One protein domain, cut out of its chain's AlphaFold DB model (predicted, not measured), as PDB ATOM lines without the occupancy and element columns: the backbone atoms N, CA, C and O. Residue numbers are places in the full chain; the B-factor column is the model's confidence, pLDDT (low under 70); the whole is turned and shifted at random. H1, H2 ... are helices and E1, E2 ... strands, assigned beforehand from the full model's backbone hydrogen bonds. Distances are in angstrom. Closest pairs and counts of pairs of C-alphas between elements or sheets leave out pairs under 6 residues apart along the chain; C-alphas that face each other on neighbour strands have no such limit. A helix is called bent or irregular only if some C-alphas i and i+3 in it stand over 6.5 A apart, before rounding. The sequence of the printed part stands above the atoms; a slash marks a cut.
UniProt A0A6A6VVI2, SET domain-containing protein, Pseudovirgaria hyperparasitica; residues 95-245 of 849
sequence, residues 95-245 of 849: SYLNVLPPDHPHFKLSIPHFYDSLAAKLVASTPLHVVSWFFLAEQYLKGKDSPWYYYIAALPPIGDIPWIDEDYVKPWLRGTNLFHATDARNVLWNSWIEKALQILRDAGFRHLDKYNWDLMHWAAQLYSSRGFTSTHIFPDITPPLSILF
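AT A GLANCE: This is residues 95 to 245 of the 849 residues of the protein "SET domain-containing protein" of Pseudovirgaria hyperparasitica (UniProt A0A6A6VVI2). Two crossed helices, H3 and H7, make the core, and the long helix H6 runs past them to a far corner at H5. H4 packs on H3, H1 and the irregular H2 lie toward the other end, and H7 runs on into a small hairpin, E1 and E2. The 151 printed residues hold seven named helices, then two antiparallel strands: mostly helix. The whole is compact, radius of gyration of the C-alphas 16.2 A, spanning 50 by 37 by 31 A.

HOW THE PARTS SIT: Start at the hairpin of E1, residues 227 to 229, and E2, residues 242 to 244, where N 228 and O 243 are 2.8 A apart, within hydrogen-bond range. Before it, H7, residues 213 to 226, touches the hub H3, residues 128 to 145, only just about perpendicular at 72 degrees; their closest C-alphas, Trp 133 and Ala 219, are 5.1 A apart. H6, residues 178 to 202, only just touches H3, with 3 pairs of C-alphas within 8 A, the closest Val 130 and Trp 192 at 7.1 A. H4, residues 149 to 154, touches H3 about perpendicular at 76 degrees, closest at C-alphas 143 and 149, 5.8 A. H1, residues 96 to 99, touches H3 at C-alphas 96 and 132, 4.5 A, and H2, residues 105 to 108, is close to H1 but not clearly touching, 7.3 A between C-alphas 97 and 107. H5, residues 170 to 173, touches H6 only at the corner, closest at C-alphas 173 and 179, 5.1 A. Every O i to N i+4 pair is within hydrogen-bond range in H4 and H7, 11 of 14 in H3 and 19 of 21 in H6; H1, H2 and H5 are too short for one.

IN THESE COORDINATES: Find C-alpha 178 at (126.064, 133.940, 114.619); H6 runs 36.2 A to C-alpha 202 and is only just irregular, 6.9 A between C-alphas 179 and 182. H3 runs 24.2 A with a kink of 34 degrees near residue 139 and is irregular, 9.0 A between C-alphas 141 and 144; so is H2, 7.2 A between C-alphas 105 and 108. H7 spans 19.5 A, and E2 ends at C-alpha 244, (146.916, 143.558, 125.427).

THE WHOLE: Look for the two farthest C-alphas, Asp 103 and Trp 172, 50.0 A apart. The printed part has no cut; the links H2 to H3, H4 to H5 and E1 to E2 are long. Mean pLDDT of the printed part is 89.1, and residues 105 to 108 and 162 are under 70.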
ATOM      1  N   SER A  95     151.282 139.426 126.227       93.50
ATOM      2  CA  SER A  95     151.139 138.473 125.116       93.50
ATOM      3  C   SER A  95     152.030 137.238 125.346       93.50
ATOM      4  O   SER A  95     152.700 137.131 126.373       93.50
ATOM      5  N   TYR A  96     152.110 136.312 124.383       92.06
ATOM      6  CA  TYR A  96     153.118 135.241 124.423       92.06
ATOM      7  C   TYR A  96     154.567 135.758 124.376       92.06
ATOM      8  O   TYR A  96     155.475 135.013 124.744       92.06
ATOM      9  N   LEU A  97     154.807 137.006 123.940       89.75
ATOM     10  CA  LEU A  97     156.156 137.576 123.861       89.75
ATOM     11  C   LEU A  97     156.846 137.568 125.235       89.75
ATOM     12  O   LEU A  97     158.041 137.305 125.319       89.75
ATOM     13  N   ASN A  98     156.073 137.744 126.315       93.56
ATOM     14  CA  ASN A  98     156.539 137.714 127.703       93.56
ATOM     15  C   ASN A  98     157.013 136.328 128.193       93.56
ATOM     16  O   ASN A  98     157.519 136.221 129.309       93.56
ATOM     17  N   VAL A  99     156.812 135.253 127.421       93.69
ATOM     18  CA  VAL A  99     157.222 133.876 127.776       93.69
ATOM     19  C   VAL A  99     158.099 133.220 126.710       93.69
ATOM     20  O   VAL A  99     158.305 132.006 126.730       93.69
ATOM     21  N   LEU A 100     158.629 134.016 125.778       88.44
ATOM     22  CA  LEU A 100     159.605 133.547 124.802       88.44
ATOM     23  C   LEU A 100     160.932 133.170 125.481       88.44
ATOM     24  O   LEU A 100     161.355 133.842 126.425       88.44
ATOM     25  N   PRO A 101     161.616 132.114 125.011       83.50
ATOM     26  CA  PRO A 101     162.928 131.760 125.529       83.50
ATOM     27  C   PRO A 101     164.012 132.743 125.019       83.50
ATOM     28  O   PRO A 101     163.815 133.381 123.979       83.50
ATOM     29  N   PRO A 102     165.159 132.887 125.720       82.62
ATOM     30  CA  PRO A 102     166.173 133.911 125.415       82.62
ATOM     31  C   PRO A 102     166.836 133.808 124.033       82.62
ATOM     32  O   PRO A 102     167.442 134.767 123.560       82.62
ATOM     33  N   ASP A 103     166.769 132.634 123.409       80.31
ATOM     34  CA  ASP A 103     167.293 132.313 122.080       80.31
ATOM     35  C   ASP A 103     166.305 132.624 120.940       80.31
ATOM     36  O   ASP A 103     166.673 132.558 119.767       80.31
ATOM     37  N   HIS A 104     165.062 133.002 121.253       77.31
ATOM     38  CA  HIS A 104     164.054 133.313 120.244       77.31
ATOM     39  C   HIS A 104     164.368 134.631 119.500       77.31
ATOM     40  O   HIS A 104     164.667 135.635 120.148       77.31
ATOM     41  N   PRO A 105     164.217 134.721 118.161       68.50
ATOM     42  CA  PRO A 105     164.575 135.928 117.399       68.50
ATOM     43  C   PRO A 105     163.902 137.222 117.889       68.50
ATOM     44  O   PRO A 105     164.534 138.278 117.933       68.50
ATOM     45  N   HIS A 106     162.640 137.124 118.320       67.44
ATOM     46  CA  HIS A 106     161.836 138.245 118.827       67.44
ATOM     47  C   HIS A 106     162.021 138.531 120.334       67.44
ATOM     48  O   HIS A 106     161.288 139.332 120.903       67.44
ATOM     49  N   PHE A 107     162.996 137.897 120.995       66.44
ATOM     50  CA  PHE A 107     163.280 138.093 122.423       66.44
ATOM     51  C   PHE A 107     163.807 139.506 122.767       66.44
ATOM     52  O   PHE A 107     163.695 139.957 123.905       66.44
ATOM     53  N   LYS A 108     164.351 140.237 121.784       65.62
ATOM     54  CA  LYS A 108     165.083 141.512 121.951       65.62
ATOM     55  C   LYS A 108     164.253 142.723 122.420       65.62
ATOM     56  O   LYS A 108     164.786 143.828 122.453       65.62
ATOM     57  N   LEU A 109     162.973 142.548 122.739       72.88
ATOM     58  CA  LEU A 109     162.074 143.624 123.161       72.88
ATOM     59  C   LEU A 109     162.260 143.968 124.647       72.88
ATOM     60  O   LEU A 109     162.444 143.070 125.474       72.88
ATOM     61  N   SER A 110     162.120 145.252 124.992       78.00
ATOM     62  CA  SER A 110     162.152 145.793 126.362       78.00
ATOM     63  C   SER A 110     160.897 145.436 127.181       78.00
ATOM     64  O   SER A 110     160.200 146.305 127.707       78.00
ATOM     65  N   ILE A 111     160.581 144.144 127.288       85.94
ATOM     66  CA  ILE A 111     159.409 143.624 128.005       85.94
ATOM     67  C   ILE A 111     159.810 142.706 129.172       85.94
ATOM     68  O   ILE A 111     160.878 142.093 129.140       85.94
ATOM     69  N   PRO A 112     158.975 142.570 130.218       89.19
ATOM     70  CA  PRO A 112     159.183 141.578 131.264       89.19
ATOM     71  C   PRO A 112     159.044 140.147 130.722       89.19
ATOM     72  O   PRO A 112     158.016 139.801 130.132       89.19
ATOM     73  N   HIS A 113     160.064 139.321 130.974       90.25
ATOM     74  CA  HIS A 113     160.176 137.934 130.509       90.25
ATOM     75  C   HIS A 113     160.050 136.928 131.666       90.25
ATOM     76  O   HIS A 113     160.687 137.090 132.708       90.25
ATOM     77  N   PHE A 114     159.253 135.871 131.481       92.06
ATOM     78  CA  PHE A 114     158.882 134.889 132.512       92.06
ATOM     79  C   PHE A 114     159.154 133.449 132.049       92.06
ATOM     80  O   PHE A 114     158.225 132.680 131.805       92.06
ATOM     81  N   TYR A 115     160.421 133.045 131.957       84.06
ATOM     82  CA  TYR A 115     160.798 131.701 131.477       84.06
ATOM     83  C   TYR A 115     160.286 130.548 132.359       84.06
ATOM     84  O   TYR A 115     160.076 129.440 131.867       84.06
ATOM     85  N   ASP A 116     160.061 130.814 133.650       86.56
ATOM     86  CA  ASP A 116     159.490 129.860 134.611       86.56
ATOM     87  C   ASP A 116     157.948 129.780 134.549       86.56
ATOM     88  O   ASP A 116     157.336 129.001 135.282       86.56
ATOM     89  N   SER A 117     157.301 130.572 133.682       92.06
ATOM     90  CA  SER A 117     155.865 130.463 133.398       92.06
ATOM     91  C   SER A 117     155.529 129.087 132.825       92.06
ATOM     92  O   SER A 117     156.261 128.533 132.002       92.06
ATOM     93  N   LEU A 118     154.358 128.552 133.181       93.88
ATOM     94  CA  LEU A 118     153.857 127.332 132.543       93.88
ATOM     95  C   LEU A 118     153.545 127.556 131.053       93.88
ATOM     96  O   LEU A 118     153.725 126.645 130.247       93.88
ATOM     97  N   ALA A 119     153.152 128.774 130.665       94.94
ATOM     98  CA  ALA A 119     152.868 129.119 129.277       94.94
ATOM     99  C   ALA A 119     154.132 129.052 128.400       94.94
ATOM    100  O   ALA A 119     154.033 128.683 127.231       94.94
ATOM    101  N   ALA A 120     155.330 129.265 128.963       93.62
ATOM    102  CA  ALA A 120     156.595 129.071 128.246       93.62
ATOM    103  C   ALA A 120     156.755 127.634 127.701       93.62
ATOM    104  O   ALA A 120     157.380 127.422 126.663       93.62
ATOM    105  N   LYS A 121     156.140 126.626 128.345       93.81
ATOM    106  CA  LYS A 121     156.149 125.226 127.870       93.81
ATOM    107  C   LYS A 121     155.221 124.964 126.684       93.81
ATOM    108  O   LYS A 121     155.338 123.921 126.049       93.81
ATOM    109  N   LEU A 122     154.311 125.887 126.379       94.88
ATOM    110  CA  LEU A 122     153.334 125.754 125.299       94.88
ATOM    111  C   LEU A 122     153.828 126.336 123.962       94.88
ATOM    112  O   LEU A 122     153.292 125.965 122.914       94.88
ATOM    113  N   VAL A 123     154.855 127.200 123.988       91.44
ATOM    114  CA  VAL A 123     155.379 127.962 122.833       91.44
ATOM    115  C   VAL A 123     155.709 127.072 121.631       91.44
ATOM    116  O   VAL A 123     155.330 127.391 120.510       91.44
ATOM    117  N   ALA A 124     156.364 125.931 121.853       88.88
ATOM    118  CA  ALA A 124     156.822 125.042 120.781       88.88
ATOM    119  C   ALA A 124     155.776 124.005 120.311       88.88
ATOM    120  O   ALA A 124     156.088 123.150 119.485       88.88
ATOM    121  N   SER A 125     154.562 123.981 120.877       91.06
ATOM    122  CA  SER A 125     153.612 122.865 120.666       91.06
ATOM    123  C   SER A 125     152.136 123.272 120.568       91.06
ATOM    124  O   SER A 125     151.267 122.416 120.363       91.06
ATOM    125  N   THR A 126     151.838 124.567 120.676       91.88
ATOM    126  CA  THR A 126     150.488 125.134 120.556       91.88
ATOM    127  C   THR A 126     150.516 126.437 119.747       91.88
ATOM    128  O   THR A 126     151.572 127.060 119.646       91.88
ATOM    129  N   PRO A 127     149.383 126.881 119.172       91.56
ATOM    130  CA  PRO A 127     149.307 128.193 118.537       91.56
ATOM    131  C   PRO A 127     149.618 129.320 119.534       91.56
ATOM    132  O   PRO A 127     149.121 129.322 120.659       91.56
ATOM    133  N   LEU A 128     150.387 130.325 119.111       90.94
ATOM    134  CA  LEU A 128     150.913 131.380 119.993       90.94
ATOM    135  C   LEU A 128     149.823 132.256 120.656       90.94
ATOM    136  O   LEU A 128     150.025 132.802 121.743       90.94
ATOM    137  N   HIS A 129     148.624 132.336 120.073       91.00
ATOM    138  CA  HIS A 129     147.479 132.965 120.739       91.00
ATOM    139  C   HIS A 129     146.992 132.150 121.955       91.00
ATOM    140  O   HIS A 129     146.678 132.737 122.983       91.00
ATOM    141  N   VAL A 130     147.029 130.810 121.902       95.25
ATOM    142  CA  VAL A 130     146.680 129.931 123.036       95.25
ATOM    143  C   VAL A 130     147.686 130.109 124.172       95.25
ATOM    144  O   VAL A 130     147.293 130.234 125.330       95.25
ATOM    145  N   VAL A 131     148.980 130.220 123.847       95.88
ATOM    146  CA  VAL A 131     150.038 130.565 124.817       95.88
ATOM    147  C   VAL A 131     149.706 131.871 125.545       95.88
ATOM    148  O   VAL A 131     149.803 131.944 126.769       95.88
ATOM    149  N   SER A 132     149.248 132.881 124.800       96.25
ATOM    150  CA  SER A 132     148.858 134.189 125.343       96.25
ATOM    151  C   SER A 132     147.671 134.083 126.318       96.25
ATOM    152  O   SER A 132     147.668 134.755 127.353       96.25
ATOM    153  N   TRP A 133     146.699 133.199 126.045       97.06
ATOM    154  CA  TRP A 133     145.569 132.918 126.945       97.06
ATOM    155  C   TRP A 133     146.029 132.267 128.255       97.06
ATOM    156  O   TRP A 133     145.654 132.728 129.331       97.06
ATOM    157  N   PHE A 134     146.875 131.231 128.178       97.94
ATOM    158  CA  PHE A 134     147.424 130.564 129.366       97.94
ATOM    159  C   PHE A 134     148.300 131.499 130.200       97.94
ATOM    160  O   PHE A 134     148.231 131.451 131.428       97.94
ATOM    161  N   PHE A 135     149.074 132.381 129.561       97.88
ATOM    162  CA  PHE A 135     149.861 133.383 130.272       97.88
ATOM    163  C   PHE A 135     148.963 134.362 131.041       97.88
ATOM    164  O   PHE A 135     149.170 134.571 132.234       97.88
ATOM    165  N   LEU A 136     147.912 134.897 130.410       98.00
ATOM    166  CA  LEU A 136     146.950 135.777 131.084       98.00
ATOM    167  C   LEU A 136     146.214 135.067 132.236       98.00
ATOM    168  O   LEU A 136     146.070 135.644 133.314       98.00
ATOM    169  N   ALA A 137     145.806 133.809 132.046       97.81
ATOM    170  CA  ALA A 137     145.196 132.991 133.094       97.81
ATOM    171  C   ALA A 137     146.158 132.733 134.274       97.81
ATOM    172  O   ALA A 137     145.750 132.812 135.433       97.81
ATOM    173  N   GLU A 138     147.450 132.501 134.009       97.06
ATOM    174  CA  GLU A 138     148.480 132.383 135.049       97.06
ATOM    175  C   GLU A 138     148.640 133.692 135.837       97.06
ATOM    176  O   GLU A 138     148.688 133.673 137.070       97.06
ATOM    177  N   GLN A 139     148.682 134.838 135.150       97.50
ATOM    178  CA  GLN A 139     148.781 136.150 135.796       97.50
ATOM    179  C   GLN A 139     147.530 136.479 136.627       97.50
ATOM    180  O   GLN A 139     147.656 136.987 137.740       97.50
ATOM    181  N   TYR A 140     146.334 136.105 136.163       97.12
ATOM    182  CA  TYR A 140     145.104 136.197 136.954       97.12
ATOM    183  C   TYR A 140     145.184 135.350 138.236       97.12
ATOM    184  O   TYR A 140     144.914 135.846 139.332       97.12
ATOM    185  N   LEU A 141     145.620 134.089 138.130       96.44
ATOM    186  CA  LEU A 141     145.724 133.166 139.269       96.44
ATOM    187  C   LEU A 141     146.816 133.542 140.286       96.44
ATOM    188  O   LEU A 141     146.711 133.147 141.449       96.44
ATOM    189  N   LYS A 142     147.832 134.316 139.883       95.56
ATOM    190  CA  LYS A 142     148.828 134.921 140.788       95.56
ATOM    191  C   LYS A 142     148.247 136.036 141.665       95.56
ATOM    192  O   LYS A 142     148.825 136.360 142.700       95.56
ATOM    193  N   GLY A 143     147.108 136.624 141.291       95.06
ATOM    194  CA  GLY A 143     146.488 137.706 142.054       95.06
ATOM    195  C   GLY A 143     147.475 138.851 142.302       95.06
ATOM    196  O   GLY A 143     148.070 139.370 141.362       95.06
ATOM    197  N   LYS A 144     147.671 139.229 143.572       95.75
ATOM    198  CA  LYS A 144     148.557 140.340 143.978       95.75
ATOM    199  C   LYS A 144     150.041 140.120 143.674       95.75
ATOM    200  O   LYS A 144     150.779 141.098 143.658       95.75
ATOM    201  N   ASP A 145     150.455 138.881 143.412       95.75
ATOM    202  CA  ASP A 145     151.834 138.552 143.040       95.75
ATOM    203  C   ASP A 145     152.089 138.752 141.530       95.75
ATOM    204  O   ASP A 145     153.226 138.645 141.069       95.75
ATOM    205  N   SER A 146     151.049 139.049 140.737       96.00
ATOM    206  CA  SER A 146     151.211 139.463 139.342       96.00
ATOM    207  C   SER A 146     151.590 140.945 139.252       96.00
ATOM    208  O   SER A 146     150.903 141.779 139.851       96.00
ATOM    209  N   PRO A 147     152.592 141.328 138.434       95.56
ATOM    210  CA  PRO A 147     152.898 142.740 138.204       95.56
ATOM    211  C   PRO A 147     151.753 143.489 137.504       95.56
ATOM    212  O   PRO A 147     151.691 144.710 137.599       95.56
ATOM    213  N   TRP A 148     150.812 142.773 136.876       96.62
ATOM    214  CA  TRP A 148     149.612 143.324 136.239       96.62
ATOM    215  C   TRP A 148     148.357 143.281 137.121       96.62
ATOM    216  O   TRP A 148     147.262 143.541 136.619       96.62
ATOM    217  N   TYR A 149     148.476 142.969 138.419       96.12
ATOM    218  CA  TYR A 149     147.331 142.766 139.319       96.12
ATOM    219  C   TYR A 149     146.252 143.851 139.210       96.12
ATOM    220  O   TYR A 149     145.074 143.532 139.076       96.12
ATOM    221  N   TYR A 150     146.640 145.130 139.247       94.62
ATOM    222  CA  TYR A 150     145.683 146.238 139.230       94.62
ATOM    223  C   TYR A 150     144.956 146.376 137.889       94.62
ATOM    224  O   TYR A 150     143.755 146.629 137.887       94.62
ATOM    225  N   TYR A 151     145.649 146.155 136.768       94.81
ATOM    226  CA  TYR A 151     145.025 146.101 135.445       94.81
ATOM    227  C   TYR A 151     144.059 144.917 135.340       94.81
ATOM    228  O   TYR A 151     142.886 145.113 135.032       94.81
ATOM    229  N   ILE A 152     144.508 143.708 135.689       95.06
ATOM    230  CA  ILE A 152     143.690 142.490 135.624       95.06
ATOM    231  C   ILE A 152     142.452 142.600 136.530       95.06
ATOM    232  O   ILE A 152     141.362 142.205 136.129       95.06
ATOM    233  N   ALA A 153     142.580 143.200 137.718       92.25
ATOM    234  CA  ALA A 153     141.459 143.444 138.627       92.25
ATOM    235  C   ALA A 153     140.448 144.489 138.110       92.25
ATOM    236  O   ALA A 153     139.335 144.562 138.634       92.25
ATOM    237  N   ALA A 154     140.815 145.309 137.122       90.75
ATOM    238  CA  ALA A 154     139.933 146.270 136.462       90.75
ATOM    239  C   ALA A 154     139.273 145.717 135.181       90.75
ATOM    240  O   ALA A 154     138.348 146.333 134.650       90.75
ATOM    241  N   LEU A 155     139.703 144.554 134.683       90.81
ATOM    242  CA  LEU A 155     139.041 143.887 133.562       90.81
ATOM    243  C   LEU A 155     137.648 143.362 133.964       90.81
ATOM    244  O   LEU A 155     137.398 143.122 135.149       90.81
ATOM    245  N   PRO A 156     136.727 143.161 132.998       88.25
ATOM    246  CA  PRO A 156     135.445 142.514 133.266       88.25
ATOM    247  C   PRO A 156     135.647 141.161 133.968       88.25
ATOM    248  O   PRO A 156     136.522 140.395 133.548       88.25
ATOM    249  N   PRO A 157     134.881 140.841 135.025       87.94
ATOM    250  CA  PRO A 157     135.004 139.559 135.708       87.94
ATOM    251  C   PRO A 157     134.564 138.404 134.799       87.94
ATOM    252  O   PRO A 157     133.820 138.593 133.840       87.94
ATOM    253  N   ILE A 158     134.991 137.187 135.148       86.75
ATOM    254  CA  ILE A 158     134.778 135.958 134.362       86.75
ATOM    255  C   ILE A 158     133.311 135.751 133.930       86.75
ATOM    256  O   ILE A 158     133.074 135.323 132.808       86.75
ATOM    257  N   GLY A 159     132.330 136.110 134.768       77.94
ATOM    258  CA  GLY A 159     130.899 135.981 134.443       77.94
ATOM    259  C   GLY A 159     130.287 137.107 133.591       77.94
ATOM    260  O   GLY A 159     129.215 136.909 133.028       77.94
ATOM    261  N   ASP A 160     130.943 138.266 133.465       75.75
ATOM    262  CA  ASP A 160     130.424 139.435 132.725       75.75
ATOM    263  C   ASP A 160     131.042 139.585 131.324       75.75
ATOM    264  O   ASP A 160     130.854 140.608 130.661       75.75
ATOM    265  N   ILE A 161     131.777 138.576 130.843       74.00
ATOM    266  CA  ILE A 161     132.375 138.618 129.504       74.00
ATOM    267  C   ILE A 161     131.315 138.805 128.404       74.00
ATOM    268  O   ILE A 161     130.171 138.368 128.569       74.00
ATOM    269  N   PRO A 162     131.679 139.441 127.272       67.56
ATOM    270  CA  PRO A 162     130.801 139.648 126.120       67.56
ATOM    271  C   PRO A 162     130.538 138.340 125.352       67.56
ATOM    272  O   PRO A 162     130.939 138.171 124.204       67.56
ATOM    273  N   TRP A 163     129.887 137.389 126.016       74.25
ATOM    274  CA  TRP A 163     129.530 136.086 125.477       74.25
ATOM    275  C   TRP A 163     128.099 136.078 124.945       74.25
ATOM    276  O   TRP A 163     127.220 136.785 125.445       74.25
ATOM    277  N   ILE A 164     127.856 135.248 123.934       78.69
ATOM    278  CA  ILE A 164     126.508 134.975 123.441       78.69
ATOM    279  C   ILE A 164     125.955 133.832 124.292       78.69
ATOM    280  O   ILE A 164     126.271 132.665 124.070       78.69
ATOM    281  N   ASP A 165     125.151 134.184 125.294       78.88
ATOM    282  CA  ASP A 165     124.543 133.222 126.212       78.88
ATOM    283  C   ASP A 165     123.630 132.244 125.446       78.88
ATOM    284  O   ASP A 165     122.673 132.664 124.782       78.88
ATOM    285  N   GLU A 166     123.919 130.943 125.552       78.69
ATOM    286  CA  GLU A 166     123.273 129.859 124.791       78.69
ATOM    287  C   GLU A 166     121.745 129.819 124.975       78.69
ATOM    288  O   GLU A 166     121.008 129.755 123.994       78.69
ATOM    289  N   ASP A 167     121.256 129.944 126.210       81.19
ATOM    290  CA  ASP A 167     119.816 129.882 126.507       81.19
ATOM    291  C   ASP A 167     119.092 131.236 126.365       81.19
ATOM    292  O   ASP A 167     117.863 131.280 126.317       81.19
ATOM    293  N   TYR A 168     119.827 132.358 126.317       84.75
ATOM    294  CA  TYR A 168     119.255 133.698 126.540       84.75
ATOM    295  C   TYR A 168     119.446 134.690 125.383       84.75
ATOM    296  O   TYR A 168     118.544 135.488 125.108       84.75
ATOM    297  N   VAL A 169     120.586 134.638 124.683       89.44
ATOM    298  CA  VAL A 169     120.916 135.522 123.546       89.44
ATOM    299  C   VAL A 169     120.876 134.752 122.229       89.44
ATOM    300  O   VAL A 169     120.268 135.218 121.267       89.44
ATOM    301  N   LYS A 170     121.447 133.544 122.175       91.19
ATOM    302  CA  LYS A 170     121.497 132.726 120.950       91.19
ATOM    303  C   LYS A 170     120.127 132.459 120.296       91.19
ATOM    304  O   LYS A 170     120.064 132.516 119.065       91.19
ATOM    305  N   PRO A 171     119.000 132.272 121.022       92.44
ATOM    306  CA  PRO A 171     117.683 132.112 120.397       92.44
ATOM    307  C   PRO A 171     117.228 133.322 119.562       92.44
ATOM    308  O   PRO A 171     116.409 133.164 118.657       92.44
ATOM    309  N   TRP A 172     117.781 134.514 119.807       93.69
ATOM    310  CA  TRP A 172     117.518 135.741 119.042       93.69
ATOM    311  C   TRP A 172     118.305 135.822 117.729       93.69
ATOM    312  O   TRP A 172     118.033 136.690 116.906       93.69
ATOM    313  N   LEU A 173     119.259 134.913 117.516       93.81
ATOM    314  CA  LEU A 173     120.156 134.903 116.360       93.81
ATOM    315  C   LEU A 173     119.759 133.870 115.293       93.81
ATOM    316  O   LEU A 173     120.379 133.831 114.231       93.81
ATOM    317  N   ARG A 174     118.733 133.036 115.525       92.62
ATOM    318  CA  ARG A 174     118.300 131.983 114.584       92.62
ATOM    319  C   ARG A 174     118.049 132.560 113.182       92.62
ATOM    320  O   ARG A 174     117.274 133.498 113.017       92.62
ATOM    321  N   GLY A 175     118.685 131.963 112.173       91.69
ATOM    322  CA  GLY A 175     118.641 132.417 110.774       91.69
ATOM    323  C   GLY A 175     119.802 133.332 110.358       91.69
ATOM    324  O   GLY A 175     119.966 133.578 109.167       91.69
ATOM    325  N   THR A 176     120.629 133.787 111.306       94.12
ATOM    326  CA  THR A 176     121.886 134.520 111.057       94.12
ATOM    327  C   THR A 176     123.111 133.597 111.160       94.12
ATOM    328  O   THR A 176     123.010 132.488 111.691       94.12
ATOM    329  N   ASN A 177     124.283 134.062 110.713       91.75
ATOM    330  CA  ASN A 177     125.543 133.313 110.841       91.75
ATOM    331  C   ASN A 177     125.932 133.070 112.316       91.75
ATOM    332  O   ASN A 177     126.417 131.988 112.663       91.75
ATOM    333  N   LEU A 178     125.671 134.038 113.208       91.81
ATOM    334  CA  LEU A 178     126.064 133.940 114.619       91.81
ATOM    335  C   LEU A 178     125.344 132.835 115.402       91.81
ATOM    336  O   LEU A 178     125.846 132.420 116.444       91.81
ATOM    337  N   PHE A 179     124.226 132.307 114.894       91.44
ATOM    338  CA  PHE A 179     123.520 131.190 115.531       91.44
ATOM    339  C   PHE A 179     124.366 129.911 115.646       91.44
ATOM    340  O   PHE A 179     124.139 129.127 116.559       91.44
ATOM    341  N   HIS A 180     125.337 129.710 114.748       85.88
ATOM    342  CA  HIS A 180     126.251 128.558 114.769       85.88
ATOM    343  C   HIS A 180     127.721 128.944 115.001       85.88
ATOM    344  O   HIS A 180     128.551 128.079 115.284       85.88
ATOM    345  N   ALA A 181     128.064 130.235 114.905       83.19
ATOM    346  CA  ALA A 181     129.433 130.709 115.107       83.19
ATOM    347  C   ALA A 181     129.953 130.455 116.535       83.19
ATOM    348  O   ALA A 181     131.144 130.186 116.704       83.19
ATOM    349  N   THR A 182     129.079 130.502 117.551       77.56
ATOM    350  CA  THR A 182     129.461 130.218 118.947       77.56
ATOM    351  C   THR A 182     129.852 128.753 119.113       77.56
ATOM    352  O   THR A 182     130.935 128.475 119.615       77.56
ATOM    353  N   ASP A 183     129.041 127.820 118.604       84.12
ATOM    354  CA  ASP A 183     129.310 126.378 118.665       84.12
ATOM    355  C   ASP A 183     130.665 126.037 118.041       84.12
ATOM    356  O   ASP A 183     131.498 125.369 118.657       84.12
ATOM    357  N   ALA A 184     130.913 126.551 116.832       82.56
ATOM    358  CA  ALA A 184     132.172 126.352 116.130       82.56
ATOM    359  C   ALA A 184     133.362 126.903 116.936       82.56
ATOM    360  O   ALA A 184     134.332 126.177 117.183       82.56
ATOM    361  N   ARG A 185     133.277 128.157 117.401       85.56
ATOM    362  CA  ARG A 185     134.318 128.774 118.236       85.56
ATOM    363  C   ARG A 185     134.613 127.937 119.480       85.56
ATOM    364  O   ARG A 185     135.779 127.664 119.756       85.56
ATOM    365  N   ASN A 186     133.574 127.495 120.181       85.00
ATOM    366  CA  ASN A 186     133.687 126.759 121.438       85.00
ATOM    367  C   ASN A 186     134.371 125.408 121.235       85.00
ATOM    368  O   ASN A 186     135.289 125.075 121.980       85.00
ATOM    369  N   VAL A 187     133.992 124.662 120.193       89.88
ATOM    370  CA  VAL A 187     134.643 123.389 119.843       89.88
ATOM    371  C   VAL A 187     136.140 123.588 119.587       89.88
ATOM    372  O   VAL A 187     136.952 122.827 120.118       89.88
ATOM    373  N   LEU A 188     136.535 124.626 118.837       89.50
ATOM    374  CA  LEU A 188     137.952 124.845 118.540       89.50
ATOM    375  C   LEU A 188     138.741 125.293 119.768       89.50
ATOM    376  O   LEU A 188     139.781 124.708 120.069       89.50
ATOM    377  N   TRP A 189     138.233 126.293 120.495       91.31
ATOM    378  CA  TRP A 189     138.860 126.792 121.717       91.31
ATOM    379  C   TRP A 189     139.039 125.662 122.731       91.31
ATOM    380  O   TRP A 189     140.136 125.502 123.267       91.31
ATOM    381  N   ASN A 190     138.019 124.822 122.920       93.56
ATOM    382  CA  ASN A 190     138.097 123.679 123.824       93.56
ATOM    383  C   ASN A 190     139.164 122.675 123.391       93.56
ATOM    384  O   ASN A 190     139.981 122.279 124.220       93.56
ATOM    385  N   SER A 191     139.239 122.341 122.098       95.38
ATOM    386  CA  SER A 191     140.259 121.421 121.574       95.38
ATOM    387  C   SER A 191     141.694 121.933 121.792       95.38
ATOM    388  O   SER A 191     142.597 121.166 122.137       95.38
ATOM    389  N   TRP A 192     141.914 123.245 121.656       95.50
ATOM    390  CA  TRP A 192     143.207 123.878 121.910       95.50
ATOM    391  C   TRP A 192     143.556 123.929 123.400       95.50
ATOM    392  O   TRP A 192     144.691 123.620 123.768       95.50
ATOM    393  N   ILE A 193     142.590 124.280 124.254       96.50
ATOM    394  CA  ILE A 193     142.751 124.307 125.713       96.50
ATOM    395  C   ILE A 193     143.034 122.892 126.240       96.50
ATOM    396  O   ILE A 193     143.977 122.711 127.007       96.50
ATOM    397  N   GLU A 194     142.302 121.871 125.788       96.69
ATOM    398  CA  GLU A 194     142.533 120.466 126.151       96.69
ATOM    399  C   GLU A 194     143.924 119.982 125.745       96.69
ATOM    400  O   GLU A 194     144.627 119.389 126.569       96.69
ATOM    401  N   LYS A 195     144.352 120.278 124.509       96.69
ATOM    402  CA  LYS A 195     145.697 119.942 124.024       96.69
ATOM    403  C   LYS A 195     146.784 120.620 124.863       96.69
ATOM    404  O   LYS A 195     147.745 119.962 125.255       96.69
ATOM    405  N   ALA A 196     146.625 121.905 125.181       97.19
ATOM    406  CA  ALA A 196     147.558 122.642 126.031       97.19
ATOM    407  C   ALA A 196     147.604 122.083 127.466       97.19
ATOM    408  O   ALA A 196     148.685 121.818 127.990       97.19
ATOM    409  N   LEU A 197     146.448 121.814 128.082       97.50
ATOM    410  CA  LEU A 197     146.368 121.176 129.400       97.50
ATOM    411  C   LEU A 197     147.001 119.780 129.404       97.50
ATOM    412  O   LEU A 197     147.591 119.393 130.411       97.50
ATOM    413  N   GLN A 198     146.904 119.029 128.304       96.75
ATOM    414  CA  GLN A 198     147.558 117.729 128.180       96.75
ATOM    415  C   GLN A 198     149.084 117.863 128.139       96.75
ATOM    416  O   GLN A 198     149.756 117.224 128.943       96.75
ATOM    417  N   ILE A 199     149.621 118.770 127.316       96.50
ATOM    418  CA  ILE A 199     151.063 119.077 127.268       96.50
ATOM    419  C   ILE A 199     151.589 119.469 128.662       96.50
ATOM    420  O   ILE A 199     152.647 119.005 129.085       96.50
ATOM    421  N   LEU A 200     150.832 120.273 129.417       96.56
ATOM    422  CA  LEU A 200     151.193 120.667 130.783       96.56
ATOM    423  C   LEU A 200     151.129 119.504 131.786       96.56
ATOM    424  O   LEU A 200     151.991 119.417 132.664       96.56
ATOM    425  N   ARG A 201     150.146 118.598 131.664       96.25
ATOM    426  CA  ARG A 201     150.079 117.363 132.470       96.25
ATOM    427  C   ARG A 201     151.298 116.480 132.221       96.25
ATOM    428  O   ARG A 201     151.927 116.040 133.182       96.25
ATOM    429  N   ASP A 202     151.659 116.277 130.957       95.81
ATOM    430  CA  ASP A 202     152.784 115.428 130.555       95.81
ATOM    431  C   ASP A 202     154.138 116.045 130.950       95.81
ATOM    432  O   ASP A 202     155.060 115.333 131.346       95.81
ATOM    433  N   ALA A 203     154.231 117.379 130.972       93.56
ATOM    434  CA  ALA A 203     155.358 118.124 131.541       93.56
ATOM    435  C   ALA A 203     155.382 118.163 133.091       93.56
ATOM    436  O   ALA A 203     156.268 118.784 133.679       93.56
ATOM    437  N   GLY A 204     154.434 117.505 133.772       94.56
ATOM    438  CA  GLY A 204     154.426 117.321 135.227       94.56
ATOM    439  C   GLY A 204     153.847 118.478 136.051       94.56
ATOM    440  O   GLY A 204     154.011 118.486 137.278       94.56
ATOM    441  N   PHE A 205     153.164 119.446 135.427       93.19
ATOM    442  CA  PHE A 205     152.542 120.559 136.151       93.19
ATOM    443  C   PHE A 205     151.370 120.083 137.018       93.19
ATOM    444  O   PHE A 205     150.586 119.207 136.649       93.19
ATOM    445  N   ARG A 206     151.245 120.688 138.201       90.81
ATOM    446  CA  ARG A 206     150.190 120.405 139.186       90.81
ATOM    447  C   ARG A 206     149.211 121.572 139.271       90.81
ATOM    448  O   ARG A 206     149.517 122.674 138.830       90.81
ATOM    449  N   HIS A 207     148.060 121.334 139.897       91.44
ATOM    450  CA  HIS A 207     147.000 122.331 140.095       91.44
ATOM    451  C   HIS A 207     146.379 122.878 138.795       91.44
ATOM    452  O   HIS A 207     145.879 124.004 138.756       91.44
ATOM    453  N   LEU A 208     146.408 122.074 137.725       95.00
ATOM    454  CA  LEU A 208     145.817 122.410 136.426       95.00
ATOM    455  C   LEU A 208     144.277 122.464 136.468       95.00
ATOM    456  O   LEU A 208     143.672 123.060 135.589       95.00
ATOM    457  N   ASP A 209     143.651 121.939 137.525       94.69
ATOM    458  CA  ASP A 209     142.229 122.117 137.858       94.69
ATOM    459  C   ASP A 209     141.813 123.591 138.026       94.69
ATOM    460  O   ASP A 209     140.642 123.921 137.845       94.69
ATOM    461  N   LYS A 210     142.765 124.493 138.305       95.38
ATOM    462  CA  LYS A 210     142.522 125.944 138.350       95.38
ATOM    463  C   LYS A 210     142.309 126.575 136.971       95.38
ATOM    464  O   LYS A 210     141.717 127.646 136.893       95.38
ATOM    465  N   TYR A 211     142.773 125.931 135.899       96.44
ATOM    466  CA  TYR A 211     142.608 126.375 134.510       96.44
ATOM    467  C   TYR A 211     141.300 125.805 133.953       96.44
ATOM    468  O   TYR A 211     141.288 125.000 133.022       96.44
ATOM    469  N   ASN A 212     140.198 126.170 134.608       94.00
ATOM    470  CA  ASN A 212     138.859 125.727 134.242       94.00
ATOM    471  C   ASN A 212     138.346 126.443 132.978       94.00
ATOM    472  O   ASN A 212     138.953 127.400 132.489       94.00
ATOM    473  N   TRP A 213     137.217 125.962 132.453       91.25
ATOM    474  CA  TRP A 213     136.615 126.493 131.231       91.25
ATOM    475  C   TRP A 213     136.328 127.991 131.316       91.25
ATOM    476  O   TRP A 213     136.771 128.731 130.443       91.25
ATOM    477  N   ASP A 214     135.698 128.437 132.403       91.44
ATOM    478  CA  ASP A 214     135.313 129.837 132.592       91.44
ATOM    479  C   ASP A 214     136.533 130.778 132.534       91.44
ATOM    480  O   ASP A 214     136.516 131.776 131.813       91.44
ATOM    481  N   LEU A 215     137.630 130.441 133.229       95.00
ATOM    482  CA  LEU A 215     138.869 131.228 133.214       95.00
ATOM    483  C   LEU A 215     139.529 131.242 131.827       95.00
ATOM    484  O   LEU A 215     140.032 132.281 131.391       95.00
ATOM    485  N   MET A 216     139.545 130.105 131.130       95.62
ATOM    486  CA  MET A 216     140.200 130.005 129.825       95.62
ATOM    487  C   MET A 216     139.392 130.681 128.709       95.62
ATOM    488  O   MET A 216     139.981 131.345 127.855       95.62
ATOM    489  N   HIS A 217     138.059 130.588 128.738       92.25
ATOM    490  CA  HIS A 217     137.174 131.337 127.839       92.25
ATOM    491  C   HIS A 217     137.206 132.836 128.136       92.25
ATOM    492  O   HIS A 217     137.266 133.624 127.195       92.25
ATOM    493  N   TRP A 218     137.273 133.245 129.409       94.12
ATOM    494  CA  TRP A 218     137.519 134.642 129.792       94.12
ATOM    495  C   TRP A 218     138.825 135.168 129.192       94.12
ATOM    496  O   TRP A 218     138.815 136.202 128.524       94.12
ATOM    497  N   ALA A 219     139.931 134.431 129.336       95.62
ATOM    498  CA  ALA A 219     141.216 134.837 128.773       95.62
ATOM    499  C   ALA A 219     141.158 134.952 127.236       95.62
ATOM    500  O   ALA A 219     141.588 135.961 126.676       95.62
ATOM    501  N   ALA A 220     140.569 133.967 126.551       93.44
ATOM    502  CA  ALA A 220     140.409 133.980 125.097       93.44
ATOM    503  C   ALA A 220     139.505 135.125 124.595       93.44
ATOM    504  O   ALA A 220     139.822 135.790 123.600       93.44
ATOM    505  N   GLN A 221     138.411 135.416 125.306       91.44
ATOM    506  CA  GLN A 221     137.496 136.507 124.968       91.44
ATOM    507  C   GLN A 221     138.120 137.886 125.229       91.44
ATOM    508  O   GLN A 221     137.860 138.819 124.469       91.44
ATOM    509  N   LEU A 222     138.989 138.037 126.236       93.56
ATOM    510  CA  LEU A 222     139.729 139.285 126.455       93.56
ATOM    511  C   LEU A 222     140.669 139.597 125.285       93.56
ATOM    512  O   LEU A 222     140.576 140.684 124.724       93.56
ATOM    513  N   TYR A 223     141.490 138.649 124.822       93.44
ATOM    514  CA  TYR A 223     142.315 138.874 123.620       93.44
ATOM    515  C   TYR A 223     141.485 139.115 122.346       93.44
ATOM    516  O   TYR A 223     141.973 139.767 121.427       93.44
ATOM    517  N   SER A 224     140.239 138.626 122.297       89.88
ATOM    518  CA  SER A 224     139.309 138.859 121.179       89.88
ATOM    519  C   SER A 224     138.613 140.231 121.218       89.88
ATOM    520  O   SER A 224     138.182 140.708 120.172       89.88
ATOM    521  N   SER A 225     138.491 140.851 122.401       90.81
ATOM    522  CA  SER A 225     137.742 142.104 122.638       90.81
ATOM    523  C   SER A 225     138.616 143.316 122.990       90.81
ATOM    524  O   SER A 225     138.133 144.445 122.970       90.81
ATOM    525  N   ARG A 226     139.878 143.093 123.374       92.50
ATOM    526  CA  ARG A 226     140.814 144.108 123.907       92.50
ATOM    527  C   ARG A 226     142.217 144.020 123.310       92.50
ATOM    528  O   ARG A 226     143.069 144.853 123.603       92.50
ATOM    529  N   GLY A 227     142.473 142.984 122.518       92.25
ATOM    530  CA  GLY A 227     143.766 142.746 121.901       92.25
ATOM    531  C   GLY A 227     143.976 143.602 120.658       92.25
ATOM    532  O   GLY A 227     143.153 143.600 119.745       92.25
ATOM    533  N   PHE A 228     145.103 144.303 120.611       90.25
ATOM    534  CA  PHE A 228     145.558 145.041 119.440       90.25
ATOM    535  C   PHE A 228     146.376 144.115 118.541       90.25
ATOM    536  O   PHE A 228     147.186 143.321 119.025       90.25
ATOM    537  N   THR A 229     146.162 144.211 117.229       86.44
ATOM    538  CA  THR A 229     146.939 143.448 116.242       86.44
ATOM    539  C   THR A 229     148.369 143.975 116.148       86.44
ATOM    540  O   THR A 229     148.593 145.186 116.096       86.44
ATOM    541  N   SER A 230     149.346 143.075 116.074       81.56
ATOM    542  CA  SER A 230     150.752 143.449 115.929       81.56
ATOM    543  C   SER A 230     151.136 143.962 114.549       81.56
ATOM    544  O   SER A 230     152.284 144.354 114.400       81.56
ATOM    545  N   THR A 231     150.257 143.977 113.540       78.44
ATOM    546  CA  THR A 231     150.637 144.369 112.161       78.44
ATOM    547  C   THR A 231     151.323 145.734 112.070       78.44
ATOM    548  O   THR A 231     152.187 145.921 111.224       78.44
ATOM    549  N   HIS A 232     150.963 146.671 112.950       71.19
ATOM    550  CA  HIS A 232     151.530 148.024 112.995       71.19
ATOM    551  C   HIS A 232     152.816 148.130 113.841       71.19
ATOM    552  O   HIS A 232     153.493 149.149 113.789       71.19
ATOM    553  N   ILE A 233     153.141 147.097 114.627       71.81
ATOM    554  CA  ILE A 233     154.268 147.065 115.580       71.81
ATOM    555  C   ILE A 233     155.382 146.144 115.069       71.81
ATOM    556  O   ILE A 233     156.563 146.463 115.121       71.81
ATOM    557  N   PHE A 234     154.971 144.981 114.565       75.50
ATOM    558  CA  PHE A 234     155.792 143.888 114.071       75.50
ATOM    559  C   PHE A 234     155.191 143.397 112.739       75.50
ATOM    560  O   PHE A 234     154.571 142.328 112.709       75.50
ATOM    561  N   PRO A 235     155.323 144.172 111.643       72.31
ATOM    562  CA  PRO A 235     154.757 143.812 110.338       72.31
ATOM    563  C   PRO A 235     155.311 142.483 109.800       72.31
ATOM    564  O   PRO A 235     154.608 141.764 109.098       72.31
ATOM    565  N   ASP A 236     156.536 142.123 110.193       73.44
ATOM    566  CA  ASP A 236     157.206 140.885 109.784       73.44
ATOM    567  C   ASP A 236     156.667 139.625 110.496       73.44
ATOM    568  O   ASP A 236     156.943 138.504 110.066       73.44
ATOM    569  N   ILE A 237     155.897 139.765 111.587       72.69
ATOM    570  CA  ILE A 237     155.331 138.613 112.307       72.69
ATOM    571  C   ILE A 237     154.042 138.159 111.617       72.69
ATOM    572  O   ILE A 237     152.984 138.774 111.755       72.69
ATOM    573  N   THR A 238     154.137 137.032 110.908       72.62
ATOM    574  CA  THR A 238     153.011 136.363 110.242       72.62
ATOM    575  C   THR A 238     152.792 134.955 110.828       72.62
ATOM    576  O   THR A 238     153.747 134.180 110.887       72.62
ATOM    577  N   PRO A 239     151.558 134.575 111.223       75.75
ATOM    578  CA  PRO A 239     150.363 135.418 111.292       75.75
ATOM    579  C   PRO A 239     150.490 136.503 112.382       75.75
ATOM    580  O   PRO A 239     151.193 136.277 113.369       75.75
ATOM    581  N   PRO A 240     149.792 137.647 112.247       81.06
ATOM    582  CA  PRO A 240     149.814 138.704 113.255       81.06
ATOM    583  C   PRO A 240     149.377 138.203 114.634       81.06
ATOM    584  O   PRO A 240     148.454 137.392 114.748       81.06
ATOM    585  N   LEU A 241     150.012 138.714 115.692       83.19
ATOM    586  CA  LEU A 241     149.642 138.390 117.066       83.19
ATOM    587  C   LEU A 241     148.695 139.426 117.680       83.19
ATOM    588  O   LEU A 241     148.574 140.552 117.201       83.19
ATOM    589  N   SER A 242     148.041 139.029 118.769       90.62
ATOM    590  CA  SER A 242     147.170 139.884 119.576       90.62
ATOM    591  C   SER A 242     147.876 140.244 120.886       90.62
ATOM    592  O   SER A 242     148.373 139.358 121.585       90.62
ATOM    593  N   ILE A 243     147.947 141.539 121.198       92.12
ATOM    594  CA  ILE A 243     148.657 142.095 122.359       92.12
ATOM    595  C   ILE A 243     147.679 142.918 123.197       92.12
ATOM    596  O   ILE A 243     146.985 143.788 122.672       92.12
ATOM    597  N   LEU A 244     147.642 142.684 124.508       95.38
ATOM    598  CA  LEU A 244     146.916 143.558 125.427       95.38
ATOM    599  C   LEU A 244     147.811 144.731 125.834       95.38
ATOM    600  O   LEU A 244     148.898 144.521 126.375       95.38
ATOM    601  N   PHE A 245     147.319 145.949 125.615       93.38
ATOM    602  CA  PHE A 245     147.933 147.196 126.068       93.38
ATOM    603  C   PHE A 245     147.076 147.801 127.182       93.38
ATOM    604  O   PHE A 245     146.012 148.355 126.882       93.38
TER     605      PHE A 245